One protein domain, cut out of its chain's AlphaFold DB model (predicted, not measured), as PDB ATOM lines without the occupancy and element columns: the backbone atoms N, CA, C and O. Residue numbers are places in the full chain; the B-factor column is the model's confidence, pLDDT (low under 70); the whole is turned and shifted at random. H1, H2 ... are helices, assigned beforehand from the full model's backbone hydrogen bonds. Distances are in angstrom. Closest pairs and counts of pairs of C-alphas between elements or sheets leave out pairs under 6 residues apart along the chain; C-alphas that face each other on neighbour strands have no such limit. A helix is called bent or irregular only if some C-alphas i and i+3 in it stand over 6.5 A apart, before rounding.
ATOM      1  N   LYS A   4     -22.912  52.089  40.957       60.00
ATOM      2  CA  LYS A   4     -24.264  51.640  40.577       60.00
ATOM      3  C   LYS A   4     -24.303  51.061  39.161       60.00
ATOM      4  O   LYS A   4     -25.059  50.126  38.916       60.00
ATOM      5  N   ASP A   5     -23.446  51.557  38.278       80.88
ATOM      6  CA  ASP A   5     -23.477  51.208  36.860       80.88
ATOM      7  C   ASP A   5     -23.071  49.748  36.627       80.88
ATOM      8  O   ASP A   5     -23.756  49.024  35.910       80.88
ATOM      9  N   THR A   6     -22.025  49.260  37.307       88.94
ATOM     10  CA  THR A   6     -21.581  47.861  37.168       88.94
ATOM     11  C   THR A   6     -22.636  46.874  37.655       88.94
ATOM     12  O   THR A   6     -22.891  45.886  36.974       88.94
ATOM     13  N   SER A   7     -23.292  47.138  38.789       91.56
ATOM     14  CA  SER A   7     -24.363  46.268  39.295       91.56
ATOM     15  C   SER A   7     -25.559  46.194  38.338       91.56
ATOM     16  O   SER A   7     -26.122  45.112  38.171       91.56
ATOM     17  N   ILE A   8     -25.918  47.307  37.688       92.25
ATOM     18  CA  ILE A   8     -27.000  47.361  36.690       92.25
ATOM     19  C   ILE A   8     -26.618  46.560  35.441       92.25
ATOM     20  O   ILE A   8     -27.376  45.701  34.999       92.25
ATOM     21  N   LEU A   9     -25.423  46.791  34.894       93.25
ATOM     22  CA  LEU A   9     -24.933  46.073  33.712       93.25
ATOM     23  C   LEU A   9     -24.805  44.572  33.978       93.25
ATOM     24  O   LEU A   9     -25.144  43.751  33.128       93.25
ATOM     25  N   TYR A  10     -24.370  44.214  35.186       95.25
ATOM     26  CA  TYR A  10     -24.318  42.833  35.635       95.25
ATOM     27  C   TYR A  10     -25.709  42.188  35.620       95.25
ATOM     28  O   TYR A  10     -25.831  41.065  35.140       95.25
ATOM     29  N   ASP A  11     -26.763  42.884  36.070       94.44
ATOM     30  CA  ASP A  11     -28.144  42.370  36.010       94.44
ATOM     31  C   ASP A  11     -28.651  42.196  34.571       94.44
ATOM     32  O   ASP A  11     -29.329  41.212  34.264       94.44
ATOM     33  N   VAL A  12     -28.301  43.117  33.670       94.62
ATOM     34  CA  VAL A  12     -28.655  43.021  32.244       94.62
ATOM     35  C   VAL A  12     -28.010  41.789  31.607       94.62
ATOM     36  O   VAL A  12     -28.704  40.954  31.019       94.62
ATOM     37  N   VAL A  13     -26.694  41.628  31.768       95.81
ATOM     38  CA  VAL A  13     -25.955  40.470  31.242       95.81
ATOM     39  C   VAL A  13     -26.427  39.175  31.897       95.81
ATOM     40  O   VAL A  13     -26.599  38.160  31.221       95.81
ATOM     41  N   PHE A  14     -26.700  39.203  33.199       94.12
ATOM     42  CA  PHE A  14     -27.278  38.073  33.909       94.12
ATOM     43  C   PHE A  14     -28.593  37.610  33.271       94.12
ATOM     44  O   PHE A  14     -28.741  36.427  32.950       94.12
ATOM     45  N   ASN A  15     -29.530  38.531  33.034       95.06
ATOM     46  CA  ASN A  15     -30.804  38.208  32.399       95.06
ATOM     47  C   ASN A  15     -30.611  37.628  30.991       95.06
ATOM     48  O   ASN A  15     -31.278  36.655  30.638       95.06
ATOM     49  N   LYS A  16     -29.648  38.139  30.215       94.69
ATOM     50  CA  LYS A  16     -29.270  37.576  28.906       94.69
ATOM     51  C   LYS A  16     -28.788  36.125  29.030       94.69
ATOM     52  O   LYS A  16     -29.272  35.257  28.299       94.69
ATOM     53  N   CYS A  17     -27.913  35.825  29.993       95.12
ATOM     54  CA  CYS A  17     -27.453  34.459  30.266       95.12
ATOM     55  C   CYS A  17     -28.602  33.526  30.678       95.12
ATOM     56  O   CYS A  17     -28.680  32.401  30.179       95.12
ATOM     57  N   LYS A  18     -29.524  34.008  31.523       93.44
ATOM     58  CA  LYS A  18     -30.713  33.265  31.968       93.44
ATOM     59  C   LYS A  18     -31.673  32.963  30.814       93.44
ATOM     60  O   LYS A  18     -32.131  31.831  30.682       93.44
ATOM     61  N   ILE A  19     -31.954  33.940  29.952       92.50
ATOM     62  CA  ILE A  19     -32.788  33.741  28.756       92.50
ATOM     63  C   ILE A  19     -32.147  32.696  27.838       92.50
ATOM     64  O   ILE A  19     -32.820  31.762  27.396       92.50
ATOM     65  N   PHE A  20     -30.838  32.805  27.600       91.56
ATOM     66  CA  PHE A  20     -30.098  31.828  26.805       91.56
ATOM     67  C   PHE A  20     -30.160  30.424  27.425       91.56
ATOM     68  O   PHE A  20     -30.364  29.444  26.706       91.56
ATOM     69  N   PHE A  21     -30.033  30.325  28.750       89.69
ATOM     70  CA  PHE A  21     -30.126  29.068  29.491       89.69
ATOM     71  C   PHE A  21     -31.476  28.371  29.277       89.69
ATOM     72  O   PHE A  21     -31.519  27.180  28.960       89.69
ATOM     73  N   VAL A  22     -32.573  29.125  29.411       88.62
ATOM     74  CA  VAL A  22     -33.939  28.615  29.225       88.62
ATOM     75  C   VAL A  22     -34.167  28.187  27.774       88.62
ATOM     76  O   VAL A  22     -34.645  27.079  27.537       88.62
ATOM     77  N   LYS A  23     -33.782  29.024  26.802       87.56
ATOM     78  CA  LYS A  23     -34.018  28.770  25.372       87.56
ATOM     79  C   LYS A  23     -33.285  27.532  24.857       87.56
ATOM     80  O   LYS A  23     -33.844  26.780  24.068       87.56
ATOM     81  N   ASN A  24     -32.043  27.322  25.291       82.44
ATOM     82  CA  ASN A  24     -31.198  26.245  24.768       82.44
ATOM     83  C   ASN A  24     -31.329  24.933  25.544       82.44
ATOM     84  O   ASN A  24     -30.603  23.985  25.261       82.44
ATOM     85  N   GLY A  25     -32.233  24.861  26.527       68.12
ATOM     86  CA  GLY A  25     -32.544  23.604  27.192       68.12
ATOM     87  C   GLY A  25     -31.309  22.936  27.794       68.12
ATOM     88  O   GLY A  25     -31.124  21.734  27.615       68.12
ATOM     89  N   TYR A  26     -30.505  23.681  28.566       65.62
ATOM     90  CA  TYR A  26     -29.335  23.204  29.338       65.62
ATOM     91  C   TYR A  26     -29.648  22.090  30.379       65.62
ATOM     92  O   TYR A  26     -28.857  21.768  31.264       65.62
ATOM     93  N   MET A  27     -30.818  21.470  30.246       53.34
ATOM     94  CA  MET A  27     -31.373  20.326  30.951       53.34
ATOM     95  C   MET A  27     -30.638  19.005  30.683       53.34
ATOM     96  O   MET A  27     -30.920  18.019  31.363       53.34
ATOM     97  N   ASN A  28     -29.690  18.950  29.743       53.44
ATOM     98  CA  ASN A  28     -28.730  17.851  29.696       53.44
ATOM     99  C   ASN A  28     -27.654  18.139  30.744       53.44
ATOM    100  O   ASN A  28     -26.578  18.641  30.438       53.44
ATOM    101  N   PHE A  29     -27.982  17.852  32.008       56.91
ATOM    102  CA  PHE A  29     -27.163  18.073  33.206       56.91
ATOM    103  C   PHE A  29     -25.839  17.292  33.215       56.91
ATOM    104  O   PHE A  29     -25.334  16.967  34.284       56.91
ATOM    105  N   ASN A  30     -25.232  16.975  32.077       57.50
ATOM    106  CA  ASN A  30     -23.913  16.371  32.009       57.50
ATOM    107  C   ASN A  30     -22.834  17.456  31.899       57.50
ATOM    108  O   ASN A  30     -22.075  17.525  30.943       57.50
ATOM    109  N   VAL A  31     -22.806  18.362  32.882       62.78
ATOM    110  CA  VAL A  31     -21.701  19.317  33.030       62.78
ATOM    111  C   VAL A  31     -20.459  18.572  33.487       62.78
ATOM    112  O   VAL A  31     -20.385  18.178  34.654       62.78
ATOM    113  N   ASP A  32     -19.551  18.358  32.545       68.44
ATOM    114  CA  ASP A  32     -18.147  18.024  32.759       68.44
ATOM    115  C   ASP A  32     -17.355  19.343  32.833       68.44
ATOM    116  O   ASP A  32     -17.638  20.288  32.094       68.44
ATOM    117  N   ASN A  33     -16.351  19.426  33.708       68.81
ATOM    118  CA  ASN A  33     -15.436  20.568  33.770       68.81
ATOM    119  C   ASN A  33     -14.739  20.846  32.437       68.81
ATOM    120  O   ASN A  33     -14.319  21.978  32.199       68.81
ATOM    121  N   ASN A  34     -14.610  19.840  31.571       81.31
ATOM    122  CA  ASN A  34     -14.101  20.033  30.218       81.31
ATOM    123  C   ASN A  34     -14.942  21.045  29.426       81.31
ATOM    124  O   ASN A  34     -14.386  21.804  28.636       81.31
ATOM    125  N   LEU A  35     -16.247  21.166  29.704       86.06
ATOM    126  CA  LEU A  35     -17.109  22.166  29.066       86.06
ATOM    127  C   LEU A  35     -16.736  23.606  29.443       86.06
ATOM    128  O   LEU A  35     -16.957  24.516  28.644       86.06
ATOM    129  N   LEU A  36     -16.138  23.830  30.620       91.88
ATOM    130  CA  LEU A  36     -15.638  25.153  31.009       91.88
ATOM    131  C   LEU A  36     -14.431  25.540  30.152       91.88
ATOM    132  O   LEU A  36     -14.401  26.639  29.609       91.88
ATOM    133  N   LEU A  37     -13.476  24.619  29.968       92.94
ATOM    134  CA  LEU A  37     -12.322  24.841  29.090       92.94
ATOM    135  C   LEU A  37     -12.750  25.036  27.633       92.94
ATOM    136  O   LEU A  37     -12.289  25.973  26.989       92.94
ATOM    137  N   VAL A  38     -13.671  24.206  27.131       92.00
ATOM    138  CA  VAL A  38     -14.226  24.354  25.775       92.00
ATOM    139  C   VAL A  38     -14.872  25.729  25.604       92.00
ATOM    140  O   VAL A  38     -14.606  26.401  24.611       92.00
ATOM    141  N   SER A  39     -15.649  26.185  26.592       93.06
ATOM    142  CA  SER A  39     -16.286  27.507  26.545       93.06
ATOM    143  C   SER A  39     -15.261  28.641  26.508       93.06
ATOM    144  O   SER A  39     -15.455  29.597  25.768       93.06
ATOM    145  N   VAL A  40     -14.155  28.537  27.255       95.38
ATOM    146  CA  VAL A  40     -13.067  29.531  27.212       95.38
ATOM    147  C   VAL A  40     -12.339  29.514  25.864       95.38
ATOM    148  O   VAL A  40     -12.048  30.576  25.318       95.38
ATOM    149  N   ASN A  41     -12.062  28.332  25.310       94.25
ATOM    150  CA  ASN A  41     -11.356  28.183  24.032       94.25
ATOM    151  C   ASN A  41     -12.177  28.692  22.843       94.25
ATOM    152  O   ASN A  41     -11.615  29.250  21.909       94.25
ATOM    153  N   GLN A  42     -13.498  28.518  22.891       94.19
ATOM    154  CA  GLN A  42     -14.436  29.024  21.885       94.19
ATOM    155  C   GLN A  42     -14.902  30.461  22.164       94.19
ATOM    156  O   GLN A  42     -15.771  30.962  21.460       94.19
ATOM    157  N   GLU A  43     -14.390  31.092  23.226       95.12
ATOM    158  CA  GLU A  43     -14.806  32.423  23.690       95.12
ATOM    159  C   GLU A  43     -16.328  32.554  23.891       95.12
ATOM    160  O   GLU A  43     -16.935  33.615  23.743       95.12
ATOM    161  N   ASN A  44     -16.966  31.448  24.278       94.50
ATOM    162  CA  ASN A  44     -18.392  31.366  24.547       94.50
ATOM    163  C   ASN A  44     -18.672  31.675  26.023       94.50
ATOM    164  O   ASN A  44     -18.941  30.795  26.848       94.50
ATOM    165  N   TRP A  45     -18.604  32.961  26.361       96.50
ATOM    166  CA  TRP A  45     -18.719  33.447  27.738       96.50
ATOM    167  C   TRP A  45     -20.108  33.219  28.353       96.50
ATOM    168  O   TRP A  45     -20.204  32.937  29.546       96.50
ATOM    169  N   ILE A  46     -21.182  33.251  27.552       95.06
ATOM    170  CA  ILE A  46     -22.543  32.922  28.021       95.06
ATOM    171  C   ILE A  46     -22.614  31.458  28.469       95.06
ATOM    172  O   ILE A  46     -23.158  31.151  29.534       95.06
ATOM    173  N   SER A  47     -22.034  30.544  27.683       93.19
ATOM    174  CA  SER A  47     -21.985  29.127  28.055       93.19
ATOM    175  C   SER A  47     -21.125  28.907  29.287       93.19
ATOM    176  O   SER A  47     -21.530  28.151  30.167       93.19
ATOM    177  N   LEU A  48     -19.994  29.609  29.403       95.62
ATOM    178  CA  LEU A  48     -19.139  29.538  30.584       95.62
ATOM    179  C   LEU A  48     -19.902  29.921  31.863       95.62
ATOM    180  O   LEU A  48     -19.881  29.157  32.827       95.62
ATOM    181  N   VAL A  49     -20.635  31.043  31.844       96.69
ATOM    182  CA  VAL A  49     -21.513  31.470  32.950       96.69
ATOM    183  C   VAL A  49     -22.509  30.363  33.296       96.69
ATOM    184  O   VAL A  49     -22.583  29.923  34.445       96.69
ATOM    185  N   ASN A  50     -23.242  29.859  32.304       94.44
ATOM    186  CA  ASN A  50     -24.282  28.856  32.521       94.44
ATOM    187  C   ASN A  50     -23.733  27.522  33.048       94.44
ATOM    188  O   ASN A  50     -24.322  26.935  33.960       94.44
ATOM    189  N   TYR A  51     -22.586  27.062  32.548       93.62
ATOM    190  CA  TYR A  51     -21.931  25.860  33.057       93.62
ATOM    191  C   TYR A  51     -21.403  26.048  34.481       93.62
ATOM    192  O   TYR A  51     -21.562  25.141  35.298       93.62
ATOM    193  N   SER A  52     -20.860  27.220  34.835       95.12
ATOM    194  CA  SER A  52     -20.480  27.521  36.222       95.12
ATOM    195  C   SER A  52     -21.680  27.460  37.173       95.12
ATOM    196  O   SER A  52     -21.575  26.866  38.250       95.12
ATOM    197  N   VAL A  53     -22.839  28.002  36.777       94.38
ATOM    198  CA  VAL A  53     -24.065  27.914  37.590       94.38
ATOM    199  C   VAL A  53     -24.527  26.473  37.743       94.38
ATOM    200  O   VAL A  53     -24.771  26.024  38.862       94.38
ATOM    201  N   LEU A  54     -24.609  25.719  36.647       90.69
ATOM    202  CA  LEU A  54     -25.019  24.316  36.690       90.69
ATOM    203  C   LEU A  54     -24.103  23.462  37.569       90.69
ATOM    204  O   LEU A  54     -24.598  22.621  38.320       90.69
ATOM    205  N   SER A  55     -22.790  23.689  37.519       91.12
ATOM    206  CA  SER A  55     -21.839  23.021  38.408       91.12
ATOM    207  C   SER A  55     -22.146  23.305  39.878       91.12
ATOM    208  O   SER A  55     -22.167  22.382  40.691       91.12
ATOM    209  N   MET A  56     -22.482  24.550  40.232       92.75
ATOM    210  CA  MET A  56     -22.909  24.890  41.594       92.75
ATOM    211  C   MET A  56     -24.254  24.253  41.975       92.75
ATOM    212  O   MET A  56     -24.404  23.775  43.101       92.75
ATOM    213  N   VAL A  57     -25.223  24.195  41.056       90.44
ATOM    214  CA  VAL A  57     -26.519  23.532  41.288       90.44
ATOM    215  C   VAL A  57     -26.318  22.041  41.579       90.44
ATOM    216  O   VAL A  57     -26.840  21.539  42.577       90.44
ATOM    217  N   LYS A  58     -25.492  21.350  40.782       87.50
ATOM    218  CA  LYS A  58     -25.101  19.948  41.013       87.50
ATOM    219  C   LYS A  58     -24.446  19.733  42.372       87.50
ATOM    220  O   LYS A  58     -24.719  18.745  43.039       87.50
ATOM    221  N   MET A  59     -23.588  20.653  42.803       87.06
ATOM    222  CA  MET A  59     -22.939  20.540  44.111       87.06
ATOM    223  C   MET A  59     -23.923  20.684  45.276       87.06
ATOM    224  O   MET A  59     -23.697  20.099  46.334       87.06
ATOM    225  N   ASN A  60     -24.997  21.457  45.100       84.44
ATOM    226  CA  ASN A  60     -25.998  21.687  46.141       84.44
ATOM    227  C   ASN A  60     -27.047  20.564  46.224       84.44
ATOM    228  O   ASN A  60     -27.750  20.472  47.231       84.44
ATOM    229  N   ARG A  61     -27.185  19.718  45.190       77.44
ATOM    230  CA  ARG A  61     -28.188  18.643  45.147       77.44
ATOM    231  C   ARG A  61     -27.640  17.344  44.567       77.44
ATOM    232  O   ARG A  61     -27.162  17.313  43.444       77.44
ATOM    233  N   ARG A  62     -27.880  16.228  45.266       73.75
ATOM    234  CA  ARG A  62     -27.596  14.875  44.743       73.75
ATOM    235  C   ARG A  62     -28.403  14.524  43.488       73.75
ATOM    236  O   ARG A  62     -27.898  13.818  42.626       73.75
ATOM    237  N   LYS A  63     -29.651  14.997  43.386       78.88
ATOM    238  CA  LYS A  63     -30.531  14.782  42.228       78.88
ATOM    239  C   LYS A  63     -31.145  16.112  41.807       78.88
ATOM    240  O   LYS A  63     -31.822  16.759  42.606       78.88
ATOM    241  N   ILE A  64     -30.916  16.507  40.560       76.19
ATOM    242  CA  ILE A  64     -31.512  17.711  39.982       76.19
ATOM    243  C   ILE A  64     -32.872  17.329  39.395       76.19
ATOM    244  O   ILE A  64     -32.953  16.471  38.518       76.19
ATOM    245  N   ARG A  65     -33.949  17.945  39.890       81.12
ATOM    246  CA  ARG A  65     -35.289  17.813  39.299       81.12
ATOM    247  C   ARG A  65     -35.544  19.037  38.435       81.12
ATOM    248  O   ARG A  65     -35.307  20.149  38.903       81.12
ATOM    249  N   LYS A  66     -36.038  18.829  37.210       80.19
ATOM    250  CA  LYS A  66     -36.251  19.891  36.210       80.19
ATOM    251  C   LYS A  66     -37.043  21.078  36.773       80.19
ATOM    252  O   LYS A  66     -36.668  22.219  36.531       80.19
ATOM    253  N   GLU A  67     -38.059  20.801  37.590       84.19
ATOM    254  CA  GLU A  67     -38.920  21.804  38.232       84.19
ATOM    255  C   GLU A  67     -38.183  22.790  39.164       84.19
ATOM    256  O   GLU A  67     -38.619  23.925  39.312       84.19
ATOM    257  N   TYR A  68     -37.044  22.404  39.754       86.31
ATOM    258  CA  TYR A  68     -36.295  23.251  40.698       86.31
ATOM    259  C   TYR A  68     -35.058  23.917  40.095       86.31
ATOM    260  O   TYR A  68     -34.409  24.720  40.766       86.31
ATOM    261  N   VAL A  69     -34.722  23.618  38.839       86.12
ATOM    262  CA  VAL A  69     -33.476  24.085  38.210       86.12
ATOM    263  C   VAL A  69     -33.404  25.600  38.193       86.12
ATOM    264  O   VAL A  69     -32.388  26.156  38.592       86.12
ATOM    265  N   MET A  70     -34.484  26.267  37.783       90.69
ATOM    266  CA  MET A  70     -34.512  27.729  37.713       90.69
ATOM    267  C   MET A  70     -34.436  28.370  39.097       90.69
ATOM    268  O   MET A  70     -33.741  29.367  39.270       90.69
ATOM    269  N   TYR A  71     -35.070  27.759  40.100       92.38
ATOM    270  CA  TYR A  71     -34.967  28.213  41.482       92.38
ATOM    271  C   TYR A  71     -33.523  28.124  42.003       92.38
ATOM    272  O   TYR A  71     -32.999  29.081  42.577       92.38
ATOM    273  N   ASP A  72     -32.853  26.989  41.785       91.94
ATOM    274  CA  ASP A  72     -31.468  26.810  42.225       91.94
ATOM    275  C   ASP A  72     -30.492  27.675  41.409       91.94
ATOM    276  O   ASP A  72     -29.516  28.183  41.966       91.94
ATOM    277  N   TYR A  73     -30.768  27.876  40.117       93.31
ATOM    278  CA  TYR A  73     -30.029  28.780  39.237       93.31
ATOM    279  C   TYR A  73     -30.069  30.209  39.791       93.31
ATOM    280  O   TYR A  73     -29.019  30.786  40.079       93.31
ATOM    281  N   ASP A  74     -31.266  30.740  40.065       95.06
ATOM    282  CA  ASP A  74     -31.450  32.081  40.633       95.06
ATOM    283  C   ASP A  74     -30.794  32.214  42.014       95.06
ATOM    284  O   ASP A  74     -30.201  33.244  42.348       95.06
ATOM    285  N   LYS A  75     -30.836  31.153  42.830       95.75
ATOM    286  CA  LYS A  75     -30.139  31.119  44.121       95.75
ATOM    287  C   LYS A  75     -28.621  31.213  43.955       95.75
ATOM    288  O   LYS A  75     -27.989  31.984  44.675       95.75
ATOM    289  N   CYS A  76     -28.032  30.449  43.037       95.88
ATOM    290  CA  CYS A  76     -26.590  30.484  42.786       95.88
ATOM    291  C   CYS A  76     -26.149  31.848  42.243       95.88
ATOM    292  O   CYS A  76     -25.150  32.398  42.704       95.88
ATOM    293  N   MET A  77     -26.935  32.422  41.335       96.19
ATOM    294  CA  MET A  77     -26.658  33.723  40.725       96.19
ATOM    295  C   MET A  77     -26.731  34.869  41.723       96.19
ATOM    296  O   MET A  77     -25.842  35.713  41.759       96.19
ATOM    297  N   ARG A  78     -27.718  34.851  42.620       97.38
ATOM    298  CA  ARG A  78     -27.798  35.813  43.724       97.38
ATOM    299  C   ARG A  78     -26.583  35.743  44.646       97.38
ATOM    300  O   ARG A  78     -26.058  36.781  45.034       97.38
ATOM    301  N   VAL A  79     -26.115  34.539  44.984       97.62
ATOM    302  CA  VAL A  79     -24.890  34.377  45.786       97.62
ATOM    303  C   VAL A  79     -23.686  34.964  45.050       97.62
ATOM    304  O   VAL A  79     -22.907  35.703  45.648       97.62
ATOM    305  N   ALA A  80     -23.549  34.683  43.754       98.19
ATOM    306  CA  ALA A  80     -22.445  35.209  42.967       98.19
ATOM    307  C   ALA A  80     -22.472  36.736  42.831       98.19
ATOM    308  O   ALA A  80     -21.420  37.363  42.964       98.19
ATOM    309  N   ARG A  81     -23.662  37.328  42.658       97.44
ATOM    310  CA  ARG A  81     -23.869  38.779  42.642       97.44
ATOM    311  C   ARG A  81     -23.414  39.428  43.946       97.44
ATOM    312  O   ARG A  81     -22.664  40.392  43.899       97.44
ATOM    313  N   ILE A  82     -23.803  38.881  45.099       97.38
ATOM    314  CA  ILE A  82     -23.388  39.415  46.411       97.38
ATOM    315  C   ILE A  82     -21.859  39.388  46.548       97.38
ATOM    316  O   ILE A  82     -21.245  40.353  47.002       97.38
ATOM    317  N   VAL A  83     -21.222  38.286  46.132       97.56
ATOM    318  CA  VAL A  83     -19.754  38.174  46.139       97.56
ATOM    319  C   VAL A  83     -19.118  39.176  45.173       97.56
ATOM    320  O   VAL A  83     -18.099  39.777  45.516       97.56
ATOM    321  N   MET A  84     -19.712  39.373  43.994       96.38
ATOM    322  CA  MET A  84     -19.271  40.366  43.017       96.38
ATOM    323  C   MET A  84     -19.337  41.771  43.606       96.38
ATOM    324  O   MET A  84     -18.323  42.452  43.591       96.38
ATOM    325  N   GLU A  85     -20.469  42.182  44.180       95.75
ATOM    326  CA  GLU A  85     -20.647  43.520  44.759       95.75
ATOM    327  C   GLU A  85     -19.612  43.797  45.852       95.75
ATOM    328  O   GLU A  85     -18.951  44.837  45.831       95.75
ATOM    329  N   LYS A  86     -19.402  42.825  46.751       95.81
ATOM    330  CA  LYS A  86     -18.385  42.923  47.799       95.81
ATOM    331  C   LYS A  86     -16.984  43.106  47.208       95.81
ATOM    332  O   LYS A  86     -16.314  44.087  47.513       95.81
ATOM    333  N   LYS A  87     -16.553  42.204  46.319       94.00
ATOM    334  CA  LYS A  87     -15.216  42.276  45.706       94.00
ATOM    335  C   LYS A  87     -15.040  43.534  44.858       94.00
ATOM    336  O   LYS A  87     -13.983  44.150  44.887       94.00
ATOM    337  N   ASN A  88     -16.060  43.930  44.106       92.62
ATOM    338  CA  ASN A  88     -16.007  45.109  43.249       92.62
ATOM    339  C   ASN A  88     -15.814  46.389  44.079       92.62
ATOM    340  O   ASN A  88     -15.067  47.272  43.659       92.62
ATOM    341  N   SER A  89     -16.417  46.451  45.274       90.00
ATOM    342  CA  SER A  89     -16.162  47.496  46.271       90.00
ATOM    343  C   SER A  89     -14.733  47.427  46.820       90.00
ATOM    344  O   SER A  89     -14.007  48.420  46.758       90.00
ATOM    345  N   ASP A  90     -14.303  46.256  47.300       92.94
ATOM    346  CA  ASP A  90     -12.980  46.059  47.914       92.94
ATOM    347  C   ASP A  90     -11.833  46.407  46.944       92.94
ATOM    348  O   ASP A  90     -10.833  47.011  47.334       92.94
ATOM    349  N   TYR A  91     -11.998  46.082  45.658       90.31
ATOM    350  CA  TYR A  91     -10.999  46.303  44.608       90.31
ATOM    351  C   TYR A  91     -11.267  47.537  43.736       90.31
ATOM    352  O   TYR A  91     -10.602  47.705  42.715       90.31
ATOM    353  N   LYS A  92     -12.225  48.400  44.103       90.81
ATOM    354  CA  LYS A  92     -12.546  49.656  43.390       90.81
ATOM    355  C   LYS A  92     -12.692  49.483  41.869       90.81
ATOM    356  O   LYS A  92     -12.161  50.272  41.093       90.81
ATOM    357  N   GLU A  93     -13.396  48.436  41.444       89.88
ATOM    358  CA  GLU A  93     -13.619  48.105  40.027       89.88
ATOM    359  C   GLU A  93     -12.349  47.874  39.189       89.88
ATOM    360  O   GLU A  93     -12.355  48.092  37.977       89.88
ATOM    361  N   ALA A  94     -11.266  47.381  39.806       93.50
ATOM    362  CA  ALA A  94      -9.988  47.113  39.136       93.50
ATOM    363  C   ALA A  94     -10.116  46.308  37.829       93.50
ATOM    364  O   ALA A  94      -9.328  46.502  36.906       93.50
ATOM    365  N   TRP A  95     -11.136  45.448  37.714       94.19
ATOM    366  CA  TRP A  95     -11.415  44.664  36.509       94.19
ATOM    367  C   TRP A  95     -11.602  45.516  35.244       94.19
ATOM    368  O   TRP A  95     -11.276  45.047  34.153       94.19
ATOM    369  N   LYS A  96     -12.065  46.770  35.368       92.81
ATOM    370  CA  LYS A  96     -12.222  47.699  34.235       92.81
ATOM    371  C   LYS A  96     -10.882  48.047  33.580       92.81
ATOM    372  O   LYS A  96     -10.838  48.261  32.374       92.81
ATOM    373  N   ALA A  97      -9.801  48.074  34.363       93.69
ATOM    374  CA  ALA A  97      -8.449  48.379  33.892       93.69
ATOM    375  C   ALA A  97      -7.665  47.135  33.434       93.69
ATOM    376  O   ALA A  97      -6.573  47.255  32.887       93.69
ATOM    377  N   MET A  98      -8.192  45.931  33.661       94.94
ATOM    378  CA  MET A  98      -7.513  44.695  33.273       94.94
ATOM    379  C   MET A  98      -7.594  44.475  31.761       94.94
ATOM    380  O   MET A  98      -8.566  44.864  31.117       94.94
ATOM    381  N   SER A  99      -6.609  43.800  31.172       95.81
ATOM    382  CA  SER A  99      -6.715  43.348  29.780       95.81
ATOM    383  C   SER A  99      -7.664  42.146  29.660       95.81
ATOM    384  O   SER A  99      -7.889  41.423  30.634       95.81
ATOM    385  N   PHE A 100      -8.201  41.902  28.462       94.94
ATOM    386  CA  PHE A 100      -8.997  40.698  28.198       94.94
ATOM    387  C   PHE A 100      -8.201  39.413  28.480       94.94
ATOM    388  O   PHE A 100      -8.714  38.518  29.152       94.94
ATOM    389  N   SER A 101      -6.925  39.360  28.067       96.19
ATOM    390  CA  SER A 101      -6.033  38.224  28.347       96.19
ATOM    391  C   SER A 101      -5.894  37.978  29.848       96.19
ATOM    392  O   SER A 101      -6.066  36.855  30.300       96.19
ATOM    393  N   SER A 102      -5.698  39.032  30.648       97.69
ATOM    394  CA  SER A 102      -5.554  38.901  32.103       97.69
ATOM    395  C   SER A 102      -6.806  38.322  32.765       97.69
ATOM    396  O   SER A 102      -6.704  37.521  33.694       97.69
ATOM    397  N   ILE A 103      -7.999  38.709  32.302       97.56
ATOM    398  CA  ILE A 103      -9.251  38.142  32.817       97.56
ATOM    399  C   ILE A 103      -9.377  36.666  32.401       97.56
ATOM    400  O   ILE A 103      -9.735  35.826  33.230       97.56
ATOM    401  N   LYS A 104      -9.032  36.332  31.148       97.75
ATOM    402  CA  LYS A 104      -9.016  34.952  30.634       97.75
ATOM    403  C   LYS A 104      -8.050  34.060  31.425       97.75
ATOM    404  O   LYS A 104      -8.432  32.959  31.818       97.75
ATOM    405  N   ASP A 105      -6.860  34.555  31.751       98.12
ATOM    406  CA  ASP A 105      -5.860  33.830  32.542       98.12
ATOM    407  C   ASP A 105      -6.351  33.546  33.966       98.12
ATOM    408  O   ASP A 105      -6.200  32.430  34.470       98.12
ATOM    409  N   ILE A 106      -7.015  34.517  34.605       98.00
ATOM    410  CA  ILE A 106      -7.639  34.303  35.918       98.00
ATOM    411  C   ILE A 106      -8.713  33.220  35.834       98.00
ATOM    412  O   ILE A 106      -8.744  32.325  36.678       98.00
ATOM    413  N   ILE A 107      -9.576  33.260  34.817       98.19
ATOM    414  CA  ILE A 107     -10.596  32.226  34.602       98.19
ATOM    415  C   ILE A 107      -9.938  30.842  34.472       98.19
ATOM    416  O   ILE A 107     -10.336  29.908  35.175       98.19
ATOM    417  N   LEU A 108      -8.905  30.710  33.635       97.69
ATOM    418  CA  LEU A 108      -8.175  29.454  33.441       97.69
ATOM    419  C   LEU A 108      -7.544  28.955  34.746       97.69
ATOM    420  O   LEU A 108      -7.691  27.780  35.091       97.69
ATOM    421  N   GLN A 109      -6.925  29.843  35.526       97.94
ATOM    422  CA  GLN A 109      -6.353  29.505  36.829       97.94
ATOM    423  C   GLN A 109      -7.403  28.893  37.773       97.94
ATOM    424  O   GLN A 109      -7.132  27.891  38.442       97.94
ATOM    425  N   LYS A 110      -8.616  29.459  37.822       97.06
ATOM    426  CA  LYS A 110      -9.721  28.943  38.650       97.06
ATOM    427  C   LYS A 110     -10.236  27.595  38.143       97.06
ATOM    428  O   LYS A 110     -10.496  26.702  38.952       97.06
ATOM    429  N   ILE A 111     -10.336  27.411  36.824       96.12
ATOM    430  CA  ILE A 111     -10.736  26.129  36.225       96.12
ATOM    431  C   ILE A 111      -9.724  25.036  36.594       96.12
ATOM    432  O   ILE A 111     -10.112  23.990  37.121       96.12
ATOM    433  N   PHE A 112      -8.425  25.287  36.411       95.00
ATOM    434  CA  PHE A 112      -7.382  24.322  36.770       95.00
ATOM    435  C   PHE A 112      -7.326  24.055  38.277       95.00
ATOM    436  O   PHE A 112      -7.088  22.918  38.692       95.00
ATOM    437  N   ARG A 113      -7.628  25.056  39.115       94.69
ATOM    438  CA  ARG A 113      -7.775  24.870  40.566       94.69
ATOM    439  C   ARG A 113      -8.875  23.860  40.892       94.69
ATOM    440  O   ARG A 113      -8.653  22.980  41.725       94.69
ATOM    441  N   ILE A 114     -10.036  23.973  40.246       93.75
ATOM    442  CA  ILE A 114     -11.162  23.048  40.427       93.75
ATOM    443  C   ILE A 114     -10.783  21.644  39.956       93.75
ATOM    444  O   ILE A 114     -10.952  20.689  40.714       93.75
ATOM    445  N   GLN A 115     -10.223  21.517  38.750       91.50
ATOM    446  CA  GLN A 115      -9.799  20.226  38.200       91.50
ATOM    447  C   GLN A 115      -8.765  19.536  39.097       91.50
ATOM    448  O   GLN A 115      -8.889  18.345  39.372       91.50
ATOM    449  N   GLY A 116      -7.786  20.281  39.615       91.44
ATOM    450  CA  GLY A 116      -6.784  19.749  40.537       91.44
ATOM    451  C   GLY A 116      -7.391  19.206  41.834       91.44
ATOM    452  O   GLY A 116      -6.995  18.138  42.291       91.44
ATOM    453  N   ILE A 117      -8.385  19.896  42.408       90.50
ATOM    454  CA  ILE A 117      -9.088  19.412  43.609       90.50
ATOM    455  C   ILE A 117      -9.917  18.163  43.286       90.50
ATOM    456  O   ILE A 117      -9.915  17.215  44.063       90.50
ATOM    457  N   GLN A 118     -10.623  18.149  42.154       86.06
ATOM    458  CA  GLN A 118     -11.533  17.057  41.806       86.06
ATOM    459  C   GLN A 118     -10.835  15.763  41.377       86.06
ATOM    460  O   GLN A 118     -11.427  14.699  41.504       86.06
ATOM    461  N   ARG A 119      -9.568  15.821  40.947       87.19
ATOM    462  CA  ARG A 119      -8.747  14.618  40.714       87.19
ATOM    463  C   ARG A 119      -8.447  13.828  41.993       87.19
ATOM    464  O   ARG A 119      -7.990  12.697  41.906       87.19
ATOM    465  N   ASN A 120      -8.680  14.410  43.169       85.44
ATOM    466  CA  ASN A 120      -8.467  13.754  44.452       85.44
ATOM    467  C   ASN A 120      -9.764  13.775  45.273       85.44
ATOM    468  O   ASN A 120     -10.117  14.788  45.880       85.44
ATOM    469  N   GLU A 121     -10.468  12.642  45.328       75.94
ATOM    470  CA  GLU A 121     -11.769  12.523  46.005       75.94
ATOM    471  C   GLU A 121     -11.733  12.967  47.478       75.94
ATOM    472  O   GLU A 121     -12.660  13.628  47.963       75.94
ATOM    473  N   CYS A 122     -10.632  12.687  48.186       74.81
ATOM    474  CA  CYS A 122     -10.430  13.118  49.570       74.81
ATOM    475  C   CYS A 122     -10.367  14.649  49.702       74.81
ATOM    476  O   CYS A 122     -10.781  15.203  50.728       74.81
ATOM    477  N   LEU A 123      -9.882  15.354  48.673       81.19
ATOM    478  CA  LEU A 123      -9.862  16.814  48.643       81.19
ATOM    479  C   LEU A 123     -11.229  17.410  48.305       81.19
ATOM    480  O   LEU A 123     -11.504  18.514  48.776       81.19
ATOM    481  N   ILE A 124     -12.100  16.709  47.572       80.06
ATOM    482  CA  ILE A 124     -13.431  17.218  47.199       80.06
ATOM    483  C   ILE A 124     -14.248  17.557  48.448       80.06
ATOM    484  O   ILE A 124     -14.683  18.698  48.606       80.06
ATOM    485  N   LYS A 125     -14.407  16.595  49.368       81.69
ATOM    486  CA  LYS A 125     -15.217  16.787  50.586       81.69
ATOM    487  C   LYS A 125     -14.676  17.921  51.460       81.69
ATOM    488  O   LYS A 125     -15.441  18.750  51.937       81.69
ATOM    489  N   LYS A 126     -13.351  17.999  51.624       86.00
ATOM    490  CA  LYS A 126     -12.689  19.025  52.452       86.00
ATOM    491  C   LYS A 126     -12.705  20.422  51.824       86.00
ATOM    492  O   LYS A 126     -12.536  21.407  52.535       86.00
ATOM    493  N   ASN A 127     -12.872  20.530  50.504       90.56
ATOM    494  CA  ASN A 127     -12.736  21.794  49.774       90.56
ATOM    495  C   ASN A 127     -14.001  22.185  48.992       90.56
ATOM    496  O   ASN A 127     -13.913  23.026  48.100       90.56
ATOM    497  N   GLN A 128     -15.175  21.640  49.330       89.19
ATOM    498  CA  GLN A 128     -16.431  21.927  48.623       89.19
ATOM    499  C   GLN A 128     -16.740  23.433  48.544       89.19
ATOM    500  O   GLN A 128     -17.080  23.931  47.472       89.19
ATOM    501  N   ASN A 129     -16.539  24.175  49.641       91.75
ATOM    502  CA  ASN A 129     -16.709  25.633  49.656       91.75
ATOM    503  C   ASN A 129     -15.722  26.329  48.709       91.75
ATOM    504  O   ASN A 129     -16.134  27.135  47.886       91.75
ATOM    505  N   LYS A 130     -14.442  25.932  48.726       93.19
ATOM    506  CA  LYS A 130     -13.436  26.505  47.819       93.19
ATOM    507  C   LYS A 130     -13.762  26.224  46.355       93.19
ATOM    508  O   LYS A 130     -13.582  27.103  45.523       93.19
ATOM    509  N   ILE A 131     -14.232  25.021  46.015       94.25
ATOM    510  CA  ILE A 131     -14.662  24.702  44.643       94.25
ATOM    511  C   ILE A 131     -15.792  25.651  44.223       94.25
ATOM    512  O   ILE A 131     -15.730  26.238  43.145       94.25
ATOM    513  N   LYS A 132     -16.790  25.844  45.094       95.12
ATOM    514  CA  LYS A 132     -17.906  26.761  44.846       95.12
ATOM    515  C   LYS A 132     -17.430  28.202  44.644       95.12
ATOM    516  O   LYS A 132     -17.858  28.838  43.687       95.12
ATOM    517  N   ASP A 133     -16.504  28.683  45.469       97.00
ATOM    518  CA  ASP A 133     -15.930  30.027  45.333       97.00
ATOM    519  C   ASP A 133     -15.194  30.205  43.997       97.00
ATOM    520  O   ASP A 133     -15.298  31.255  43.366       97.00
ATOM    521  N   ASN A 134     -14.499  29.166  43.515       97.75
ATOM    522  CA  ASN A 134     -13.855  29.209  42.200       97.75
ATOM    523  C   ASN A 134     -14.885  29.275  41.059       97.75
ATOM    524  O   ASN A 134     -14.659  30.012  40.105       97.75
ATOM    525  N   TYR A 135     -16.023  28.574  41.153       97.44
ATOM    526  CA  TYR A 135     -17.102  28.725  40.166       97.44
ATOM    527  C   TYR A 135     -17.720  30.121  40.179       97.44
ATOM    528  O   TYR A 135     -17.992  30.663  39.111       97.44
ATOM    529  N   ILE A 136     -17.917  30.707  41.363       98.38
ATOM    530  CA  ILE A 136     -18.406  32.086  41.501       98.38
ATOM    531  C   ILE A 136     -17.431  33.065  40.836       98.38
ATOM    532  O   ILE A 136     -17.863  33.943  40.093       98.38
ATOM    533  N   ASP A 137     -16.126  32.893  41.061       98.12
ATOM    534  CA  ASP A 137     -15.102  33.730  40.435       98.12
ATOM    535  C   ASP A 137     -15.119  33.599  38.905       98.12
ATOM    536  O   ASP A 137     -15.190  34.617  38.220       98.12
ATOM    537  N   ILE A 138     -15.110  32.371  38.366       98.31
ATOM    538  CA  ILE A 138     -15.165  32.117  36.912       98.31
ATOM    539  C   ILE A 138     -16.359  32.835  36.284       98.31
ATOM    540  O   ILE A 138     -16.208  33.575  35.314       98.31
ATOM    541  N   LEU A 139     -17.538  32.640  36.871       97.88
ATOM    542  CA  LEU A 139     -18.775  33.253  36.419       97.88
ATOM    543  C   LEU A 139     -18.713  34.788  36.454       97.88
ATOM    544  O   LEU A 139     -19.107  35.432  35.484       97.88
ATOM    545  N   ASN A 140     -18.211  35.383  37.537       98.38
ATOM    546  CA  ASN A 140     -18.150  36.839  37.673       98.38
ATOM    547  C   ASN A 140     -17.206  37.465  36.643       98.38
ATOM    548  O   ASN A 140     -17.564  38.451  36.000       98.38
ATOM    549  N   TYR A 141     -16.034  36.865  36.433       98.31
ATOM    550  CA  TYR A 141     -15.094  37.330  35.415       98.31
ATOM    551  C   TYR A 141     -15.630  37.143  33.991       98.31
ATOM    552  O   TYR A 141     -15.437  38.021  33.151       98.31
ATOM    553  N   ALA A 142     -16.363  36.058  33.724       98.12
ATOM    554  CA  ALA A 142     -17.040  35.862  32.445       98.12
ATOM    555  C   ALA A 142     -18.124  36.928  32.196       98.12
ATOM    556  O   ALA A 142     -18.235  37.443  31.085       98.12
ATOM    557  N   ILE A 143     -18.883  37.320  33.227       97.75
ATOM    558  CA  ILE A 143     -19.850  38.423  33.128       97.75
ATOM    559  C   ILE A 143     -19.141  39.757  32.872       97.75
ATOM    560  O   ILE A 143     -19.603  40.523  32.034       97.75
ATOM    561  N   PHE A 144     -18.000  40.033  33.507       96.75
ATOM    562  CA  PHE A 144     -17.223  41.243  33.209       96.75
ATOM    563  C   PHE A 144     -16.739  41.300  31.757       96.75
ATOM    564  O   PHE A 144     -16.781  42.367  31.145       96.75
ATOM    565  N   ILE A 145     -16.330  40.164  31.183       96.62
ATOM    566  CA  ILE A 145     -16.027  40.074  29.749       96.62
ATOM    567  C   ILE A 145     -17.269  40.404  28.916       96.62
ATOM    568  O   ILE A 145     -17.193  41.239  28.021       96.62
ATOM    569  N   LEU A 146     -18.416  39.796  29.224       96.38
ATOM    570  CA  LEU A 146     -19.665  40.044  28.498       96.38
ATOM    571  C   LEU A 146     -20.099  41.513  28.563       96.38
ATOM    572  O   LEU A 146     -20.477  42.069  27.537       96.38
ATOM    573  N   ILE A 147     -19.978  42.155  29.730       94.62
ATOM    574  CA  ILE A 147     -20.237  43.591  29.885       94.62
ATOM    575  C   ILE A 147     -19.346  44.388  28.923       94.62
ATOM    576  O   ILE A 147     -19.841  45.256  28.210       94.62
ATOM    577  N   ARG A 148     -18.043  44.086  28.857       91.44
ATOM    578  CA  ARG A 148     -17.110  44.783  27.951       91.44
ATOM    579  C   ARG A 148     -17.411  44.537  26.478       91.44
ATOM    580  O   ARG A 148     -17.339  45.480  25.698       91.44
ATOM    581  N   ASN A 149     -17.747  43.304  26.111       88.75
ATOM    582  CA  ASN A 149     -18.070  42.952  24.733       88.75
ATOM    583  C   ASN A 149     -19.341  43.676  24.263       88.75
ATOM    584  O   ASN A 149     -19.357  44.227  23.165       88.75
ATOM    585  N   ASP A 150     -20.371  43.744  25.112       80.00
ATOM    586  CA  ASP A 150     -21.603  44.474  24.801       80.00
ATOM    587  C   ASP A 150     -21.337  45.995  24.677       80.00
ATOM    588  O   ASP A 150     -21.915  46.638  23.804       80.00
ATOM    589  N   PHE A 151     -20.402  46.573  25.450       62.91
ATOM    590  CA  PHE A 151     -19.958  47.965  25.249       62.91
ATOM    591  C   PHE A 151     -19.209  48.186  23.933       62.91
ATOM    592  O   PHE A 151     -19.411  49.211  23.291       62.91
ATOM    593  N   SER A 152     -18.351  47.247  23.523       59.03
ATOM    594  CA  SER A 152     -17.618  47.365  22.254       59.03
ATOM    595  C   SER A 152     -18.506  47.247  21.015       59.03
ATOM    596  O   SER A 152     -18.080  47.648  19.946       59.03
ATOM    597  N   MET A 153     -19.727  46.718  21.145       53.75
ATOM    598  CA  MET A 153     -20.707  46.672  20.052       53.75
ATOM    599  C   MET A 153     -21.517  47.974  19.901       53.75
ATOM    600  O   MET A 153     -22.298  48.089  18.961       53.75
ATOM    601  N   LEU A 154     -21.371  48.933  20.826       48.72
ATOM    602  CA  LEU A 154     -22.077  50.224  20.826       48.72
ATOM    603  C   LEU A 154     -21.206  51.402  20.338       48.72
ATOM    604  O   LEU A 154     -21.698  52.530  20.300       48.72
TER     605      LEU A 154
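Overview. This is residues 4 to 154 of the 155 residues of the protein "DUF1599 domain-containing protein" of Blattabacterium sp. subsp. Periplaneta americana (strain BPLAN) (UniProt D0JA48). Long H8 runs through the core between H3 and H6, with short H2 bridging H3 and H6 in a small antiparallel bundle, while H1 and H4 cross over H3 and H8. H5 and H7 are short helices at the periphery. The printed part has 151 residues with eight named helices, H1 to H8 in chain order, and no named strand: all helix. It is compact, with a radius of gyration of the C-alphas of 14.9 A and spans of 42 by 31 by 29 A.

Arrangement. H1, residues 4 to 23, touches H3, residues 45 to 60, about perpendicular at 79 degrees; Cys 17 and Ile 46 have the closest C-alphas, 5.6 A. H2, residues 34 to 41, forms a helical hairpin with H3; the closest C-alphas, of Ser 39 and Leu 48, are 5.3 A apart. H3 touches H8, residues 128 to 152, opposite ways at a shallow tilt of 21 degrees; the closest C-alphas, of Val 49 and Leu 139, are 4.8 A apart. H4, residues 66 to 90, touches H8 about perpendicular at 77 degrees, with residues 80 to 84 alone; the closest C-alphas, of Ala 80 and Ile 136, are 5.3 A apart. H6, residues 100 to 118, touches H8 opposite ways at a shallow tilt of 21 degrees; the closest C-alphas, of Ile 107 and Ile 138, are 5.1 A apart. H3 and H6 are apart. Each O i to N i+4 pair is within hydrogen-bond range in H1, H2, H3, H6 and H8, against 19 of 21 in H4 and 0 of 2 in H7, residues 121 to 126, where 2 of 3 O i to N i+3 pairs are.

Along the chain. H1 begins at C-alpha 4 (-24.264, 51.640, 40.577) and is 29.1 A long. H3 is 23.0 A, H4 36.9 A and H6 27.4 A long; H2, H7 and H5, residues 94 to 97, are shorter. H4 is irregular: C-alphas 67 and 70 are 7.4 A apart. H8, 36.7 A long, ends at C-alpha 152 (-17.618, 47.365, 22.254).

Size, cuts and confidence. The C-alphas farthest apart, of Cys 122 and Leu 154, are 48.4 A apart. The printed part has no cut and no long link. The pLDDT is under 70 at residue 4, residues 25 to 33 and residues 151 to 154.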